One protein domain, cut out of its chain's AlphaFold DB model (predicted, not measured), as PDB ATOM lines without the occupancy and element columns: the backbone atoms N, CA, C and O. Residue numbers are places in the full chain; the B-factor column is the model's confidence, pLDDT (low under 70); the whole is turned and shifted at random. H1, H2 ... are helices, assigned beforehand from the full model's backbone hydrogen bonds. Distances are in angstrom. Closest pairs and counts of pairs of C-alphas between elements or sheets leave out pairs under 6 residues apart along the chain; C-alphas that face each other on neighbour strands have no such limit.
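AT A GLANCE: This is residues 725 to 775 of the 777 residues of the protein "Glycolate oxidase subunit GlcD" of Trueperella pyogenes (UniProt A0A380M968). Little regular structure is seen here: an elongated, loosely wound chain with three short helices, H3 lying between H1 towards one end and H2 towards the other. The long stretch of residues 736 to 755 runs from H1 past H3 and loops back to H2. The printed part has 51 residues, of which 18 are in H1, H2 and H3, in that order; the class is all helix, with no named strand. It is loose, with a radius of gyration of the C-alphas of 12.3 A and spans of 36 by 21 by 15 A.

HOW THE PARTS SIT: H1, residues 730 to 735, is close to but not clearly touching H3, residues 768 to 773; their closest C-alphas, of Val 734 and Ala 772, are 6.0 A apart. Their lines are only just about perpendicular, at 71 degrees. H2, residues 756 to 761, is apart from H1 and from H3. In H1, H2 and H3 every O i to N i+4 pair is within hydrogen-bond range.

IN THESE COORDINATES: H1 measures 8.5 A from C-alpha 730 at (164.444, 277.842, 272.229) to C-alpha 735. H2 measures 8.7 A. H3 measures 8.6 A and ends at C-alpha 773, (177.162, 281.566, 273.711).

THE WHOLE: The C-alphas farthest apart, of Gly 727 and Ala 749, are 36.3 A apart. The link from H1 to H2 is long, 20 residues; that from H2 to H3 is short, 6 residues. The printed part has no cut, and no printed residue is under 70 in pLDDT.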
ATOM      1  N   GLU A 725     157.130 284.306 274.650       77.50
ATOM      2  CA  GLU A 725     157.565 285.528 273.952       77.50
ATOM      3  C   GLU A 725     158.468 285.266 272.724       77.50
ATOM      4  O   GLU A 725     158.802 286.189 271.976       77.50
ATOM      5  N   ASP A 726     158.887 284.012 272.539       80.50
ATOM      6  CA  ASP A 726     159.687 283.509 271.418       80.50
ATOM      7  C   ASP A 726     158.889 282.465 270.606       80.50
ATOM      8  O   ASP A 726     159.461 281.664 269.873       80.50
ATOM      9  N   GLY A 727     157.560 282.411 270.776       79.19
ATOM     10  CA  GLY A 727     156.685 281.438 270.106       79.19
ATOM     11  C   GLY A 727     156.858 279.984 270.569       79.19
ATOM     12  O   GLY A 727     156.302 279.076 269.955       79.19
ATOM     13  N   GLY A 728     157.613 279.745 271.646       81.56
ATOM     14  CA  GLY A 728     158.047 278.415 272.081       81.56
ATOM     15  C   GLY A 728     159.403 277.975 271.516       81.56
ATOM     16  O   GLY A 728     159.876 276.898 271.878       81.56
ATOM     17  N   ASP A 729     160.044 278.785 270.667       82.69
ATOM     18  CA  ASP A 729     161.341 278.462 270.072       82.69
ATOM     19  C   ASP A 729     162.505 278.765 271.032       82.69
ATOM     20  O   ASP A 729     162.769 279.911 271.409       82.69
ATOM     21  N   PHE A 730     163.247 277.718 271.398       86.62
ATOM     22  CA  PHE A 730     164.444 277.842 272.229       86.62
ATOM     23  C   PHE A 730     165.584 278.538 271.477       86.62
ATOM     24  O   PHE A 730     166.380 279.238 272.098       86.62
ATOM     25  N   THR A 731     165.632 278.408 270.149       86.38
ATOM     26  CA  THR A 731     166.628 279.055 269.285       86.38
ATOM     27  C   THR A 731     166.487 280.577 269.354       86.38
ATOM     28  O   THR A 731     167.429 281.266 269.747       86.38
ATOM     29  N   ARG A 732     165.296 281.126 269.072       84.25
ATOM     30  CA  ARG A 732     165.010 282.560 269.267       84.25
ATOM     31  C   ARG A 732     165.267 282.993 270.721       84.25
ATOM     32  O   ARG A 732     165.938 284.006 270.933       84.25
ATOM     33  N   ALA A 733     164.876 282.187 271.715       85.75
ATOM     34  CA  ALA A 733     165.109 282.492 273.130       85.75
ATOM     35  C   ALA A 733     166.601 282.623 273.515       85.75
ATOM     36  O   ALA A 733     166.977 283.598 274.172       85.75
ATOM     37  N   VAL A 734     167.485 281.700 273.109       86.31
ATOM     38  CA  VAL A 734     168.926 281.812 273.425       86.31
ATOM     39  C   VAL A 734     169.602 282.924 272.624       86.31
ATOM     40  O   VAL A 734     170.500 283.595 273.141       86.31
ATOM     41  N   HIS A 735     169.147 283.199 271.398       85.38
ATOM     42  CA  HIS A 735     169.696 284.269 270.560       85.38
ATOM     43  C   HIS A 735     169.272 285.695 270.964       85.38
ATOM     44  O   HIS A 735     169.904 286.642 270.494       85.38
ATOM     45  N   ARG A 736     168.357 285.865 271.937       81.88
ATOM     46  CA  ARG A 736     168.086 287.152 272.628       81.88
ATOM     47  C   ARG A 736     169.346 287.880 273.111       81.88
ATOM     48  O   ARG A 736     169.338 289.098 273.282       81.88
ATOM     49  N   CYS A 737     170.430 287.156 273.402       84.19
ATOM     50  CA  CYS A 737     171.665 287.770 273.875       84.19
ATOM     51  C   CYS A 737     172.476 288.397 272.723       84.19
ATOM     52  O   CYS A 737     173.319 287.740 272.105       84.19
ATOM     53  N   THR A 738     172.297 289.707 272.530       78.12
ATOM     54  CA  THR A 738     173.043 290.574 271.589       78.12
ATOM     55  C   THR A 738     174.541 290.731 271.906       78.12
ATOM     56  O   THR A 738     175.251 291.458 271.225       78.12
ATOM     57  N   GLY A 739     175.061 290.088 272.959       81.56
ATOM     58  CA  GLY A 739     176.490 290.100 273.301       81.56
ATOM     59  C   GLY A 739     177.007 291.353 274.026       81.56
ATOM     60  O   GLY A 739     178.059 291.254 274.664       81.56
ATOM     61  N   VAL A 740     176.240 292.457 274.047       80.56
ATOM     62  CA  VAL A 740     176.579 293.827 274.528       80.56
ATOM     63  C   VAL A 740     177.144 293.949 275.963       80.56
ATOM     64  O   VAL A 740     177.514 295.028 276.425       80.56
ATOM     65  N   GLY A 741     177.216 292.846 276.710       86.81
ATOM     66  CA  GLY A 741     178.041 292.740 277.913       86.81
ATOM     67  C   GLY A 741     177.430 293.281 279.201       86.81
ATOM     68  O   GLY A 741     178.125 293.281 280.209       86.81
ATOM     69  N   ASN A 742     176.160 293.705 279.224       86.25
ATOM     70  CA  ASN A 742     175.528 294.285 280.423       86.25
ATOM     71  C   ASN A 742     175.613 293.372 281.672       86.25
ATOM     72  O   ASN A 742     175.692 293.850 282.796       86.25
ATOM     73  N   CYS A 743     175.696 292.052 281.476       88.31
ATOM     74  CA  CYS A 743     175.945 291.055 282.524       88.31
ATOM     75  C   CYS A 743     177.338 291.116 283.187       88.31
ATOM     76  O   CYS A 743     177.522 290.502 284.236       88.31
ATOM     77  N   ARG A 744     178.306 291.850 282.617       90.12
ATOM     78  CA  ARG A 744     179.622 292.128 283.223       90.12
ATOM     79  C   ARG A 744     179.628 293.393 284.088       90.12
ATOM     80  O   ARG A 744     180.461 293.494 284.986       90.12
ATOM     81  N   ALA A 745     178.716 294.338 283.847       88.94
ATOM     82  CA  ALA A 745     178.692 295.617 284.553       88.94
ATOM     83  C   ALA A 745     178.491 295.417 286.065       88.94
ATOM     84  O   ALA A 745     177.553 294.738 286.494       88.94
ATOM     85  N   ASN A 746     179.360 296.012 286.884       84.88
ATOM     86  CA  ASN A 746     179.187 295.991 288.334       84.88
ATOM     87  C   ASN A 746     178.163 297.062 288.735       84.88
ATOM     88  O   ASN A 746     178.440 298.253 288.651       84.88
ATOM     89  N   ARG A 747     176.971 296.637 289.166       80.44
ATOM     90  CA  ARG A 747     175.868 297.534 289.565       80.44
ATOM     91  C   ARG A 747     175.431 297.322 291.021       80.44
ATOM     92  O   ARG A 747     174.360 297.769 291.420       80.44
ATOM     93  N   THR A 748     176.276 296.670 291.823       78.94
ATOM     94  CA  THR A 748     175.986 296.327 293.229       78.94
ATOM     95  C   THR A 748     175.749 297.555 294.110       78.94
ATOM     96  O   THR A 748     174.865 297.524 294.961       78.94
ATOM     97  N   ALA A 749     176.453 298.664 293.854       74.81
ATOM     98  CA  ALA A 749     176.226 299.953 294.518       74.81
ATOM     99  C   ALA A 749     174.823 300.541 294.248       74.81
ATOM    100  O   ALA A 749     174.263 301.210 295.109       74.81
ATOM    101  N   ALA A 750     174.223 300.231 293.093       72.75
ATOM    102  CA  ALA A 750     172.841 300.579 292.752       72.75
ATOM    103  C   ALA A 750     171.825 299.507 293.211       72.75
ATOM    104  O   ALA A 750     170.708 299.449 292.705       72.75
ATOM    105  N   GLY A 751     172.218 298.601 294.117       75.62
ATOM    106  CA  GLY A 751     171.380 297.506 294.618       75.62
ATOM    107  C   GLY A 751     171.083 296.393 293.604       75.62
ATOM    108  O   GLY A 751     170.306 295.490 293.910       75.62
ATOM    109  N   PHE A 752     171.682 296.428 292.408       75.12
ATOM    110  CA  PHE A 752     171.376 295.501 291.320       75.12
ATOM    111  C   PHE A 752     172.413 294.375 291.213       75.12
ATOM    112  O   PHE A 752     173.616 294.613 291.078       75.12
ATOM    113  N   TYR A 753     171.932 293.128 291.205       74.44
ATOM    114  CA  TYR A 753     172.759 291.921 291.230       74.44
ATOM    115  C   TYR A 753     172.497 291.036 290.003       74.44
ATOM    116  O   TYR A 753     171.580 290.220 289.992       74.44
ATOM    117  N   MET A 754     173.355 291.149 288.987       81.25
ATOM    118  CA  MET A 754     173.437 290.201 287.871       81.25
ATOM    119  C   MET A 754     174.807 289.514 287.877       81.25
ATOM    120  O   MET A 754     175.825 290.144 288.154       81.25
ATOM    121  N   CYS A 755     174.820 288.209 287.580       85.00
ATOM    122  CA  CYS A 755     176.024 287.373 287.481       85.00
ATOM    123  C   CYS A 755     177.007 287.506 288.668       85.00
ATOM    124  O   CYS A 755     178.189 287.785 288.449       85.00
ATOM    125  N   PRO A 756     176.576 287.249 289.923       84.44
ATOM    126  CA  PRO A 756     177.469 287.305 291.086       84.44
ATOM    127  C   PRO A 756     178.676 286.359 290.956       84.44
ATOM    128  O   PRO A 756     179.755 286.692 291.436       84.44
ATOM    129  N   SER A 757     178.530 285.235 290.238       88.50
ATOM    130  CA  SER A 757     179.638 284.349 289.850       88.50
ATOM    131  C   SER A 757     180.755 285.119 289.134       88.50
ATOM    132  O   SER A 757     181.881 285.126 289.616       88.50
ATOM    133  N   TYR A 758     180.438 285.849 288.057       89.19
ATOM    134  CA  TYR A 758     181.418 286.666 287.333       89.19
ATOM    135  C   TYR A 758     182.002 287.773 288.208       89.19
ATOM    136  O   TYR A 758     183.197 288.041 288.131       89.19
ATOM    137  N   GLN A 759     181.199 288.409 289.067       86.88
ATOM    138  CA  GLN A 759     181.733 289.463 289.934       86.88
ATOM    139  C   GLN A 759     182.774 288.937 290.939       86.88
ATOM    140  O   GLN A 759     183.642 289.710 291.336       86.88
ATOM    141  N   ALA A 760     182.753 287.637 291.265       85.56
ATOM    142  CA  ALA A 760     183.783 286.964 292.056       85.56
ATOM    143  C   ALA A 760     184.937 286.357 291.222       85.56
ATOM    144  O   ALA A 760     186.091 286.464 291.626       85.56
ATOM    145  N   THR A 761     184.665 285.710 290.080       86.75
ATOM    146  CA  THR A 761     185.683 284.967 289.297       86.75
ATOM    147  C   THR A 761     186.378 285.797 288.214       86.75
ATOM    148  O   THR A 761     187.493 285.464 287.790       86.75
ATOM    149  N   LYS A 762     185.690 286.845 287.738       85.75
ATOM    150  CA  LYS A 762     185.974 287.630 286.526       85.75
ATOM    151  C   LYS A 762     186.199 286.761 285.275       85.75
ATOM    152  O   LYS A 762     186.923 287.153 284.366       85.75
ATOM    153  N   ASP A 763     185.581 285.579 285.238       86.00
ATOM    154  CA  ASP A 763     185.662 284.601 284.148       86.00
ATOM    155  C   ASP A 763     184.470 284.764 283.185       86.00
ATOM    156  O   ASP A 763     183.311 284.733 283.598       86.00
ATOM    157  N   GLU A 764     184.737 284.947 281.891       85.38
ATOM    158  CA  GLU A 764     183.718 285.192 280.857       85.38
ATOM    159  C   GLU A 764     182.663 284.066 280.756       85.38
ATOM    160  O   GLU A 764     181.531 284.341 280.354       85.38
ATOM    161  N   LYS A 765     182.954 282.827 281.186       87.94
ATOM    162  CA  LYS A 765     181.947 281.743 281.225       87.94
ATOM    163  C   LYS A 765     180.860 281.959 282.290       87.94
ATOM    164  O   LYS A 765     179.777 281.378 282.212       87.94
ATOM    165  N   ASP A 766     181.137 282.781 283.304       89.38
ATOM    166  CA  ASP A 766     180.256 282.990 284.455       89.38
ATOM    167  C   ASP A 766     179.210 284.097 284.255       89.38
ATOM    168  O   ASP A 766     178.292 284.226 285.075       89.38
ATOM    169  N   VAL A 767     179.294 284.865 283.163       89.69
ATOM    170  CA  VAL A 767     178.232 285.799 282.763       89.69
ATOM    171  C   VAL A 767     177.153 285.139 281.912       89.69
ATOM    172  O   VAL A 767     177.411 284.201 281.160       89.69
ATOM    173  N   THR A 768     175.938 285.697 281.958       88.69
ATOM    174  CA  THR A 768     174.794 285.258 281.142       88.69
ATOM    175  C   THR A 768     175.145 285.159 279.661       88.69
ATOM    176  O   THR A 768     174.741 284.195 279.026       88.69
ATOM    177  N   ARG A 769     175.947 286.086 279.104       89.44
ATOM    178  CA  ARG A 769     176.354 286.001 277.689       89.44
ATOM    179  C   ARG A 769     177.319 284.852 277.384       89.44
ATOM    180  O   ARG A 769     177.278 284.340 276.276       89.44
ATOM    181  N   GLY A 770     178.167 284.445 278.332       88.56
ATOM    182  CA  GLY A 770     179.061 283.295 278.154       88.56
ATOM    183  C   GLY A 770     178.258 281.999 278.138       88.56
ATOM    184  O   GLY A 770     178.384 281.195 277.223       88.56
ATOM    185  N   ARG A 771     177.328 281.870 279.090       88.19
ATOM    186  CA  ARG A 771     176.370 280.755 279.158       88.19
ATOM    187  C   ARG A 771     175.432 280.717 277.948       88.19
ATOM    188  O   ARG A 771     175.113 279.635 277.483       88.19
ATOM    189  N   ALA A 772     175.021 281.877 277.431       86.69
ATOM    190  CA  ALA A 772     174.221 281.969 276.214       86.69
ATOM    191  C   ALA A 772     175.021 281.583 274.962       86.69
ATOM    192  O   ALA A 772     174.477 280.876 274.130       86.69
ATOM    193  N   ARG A 773     176.299 281.981 274.836       84.62
ATOM    194  CA  ARG A 773     177.162 281.566 273.711       84.62
ATOM    195  C   ARG A 773     177.285 280.044 273.620       84.62
ATOM    196  O   ARG A 773     176.988 279.502 272.572       84.62
ATOM    197  N   VAL A 774     177.520 279.370 274.746       84.75
ATOM    198  CA  VAL A 774     177.568 277.892 274.859       84.75
ATOM    199  C   VAL A 774     176.204 277.200 274.591       84.75
ATOM    200  O   VAL A 774     176.104 275.980 274.647       84.75
ATOM    201  N   LEU A 775     175.136 277.962 274.324       84.69
ATOM    202  CA  LEU A 775     173.824 277.468 273.870       84.69
ATOM    203  C   LEU A 775     173.420 278.018 272.483       84.69
ATOM    204  O   LEU A 775     172.348 277.685 271.986       84.69
TER     205      LEU A 775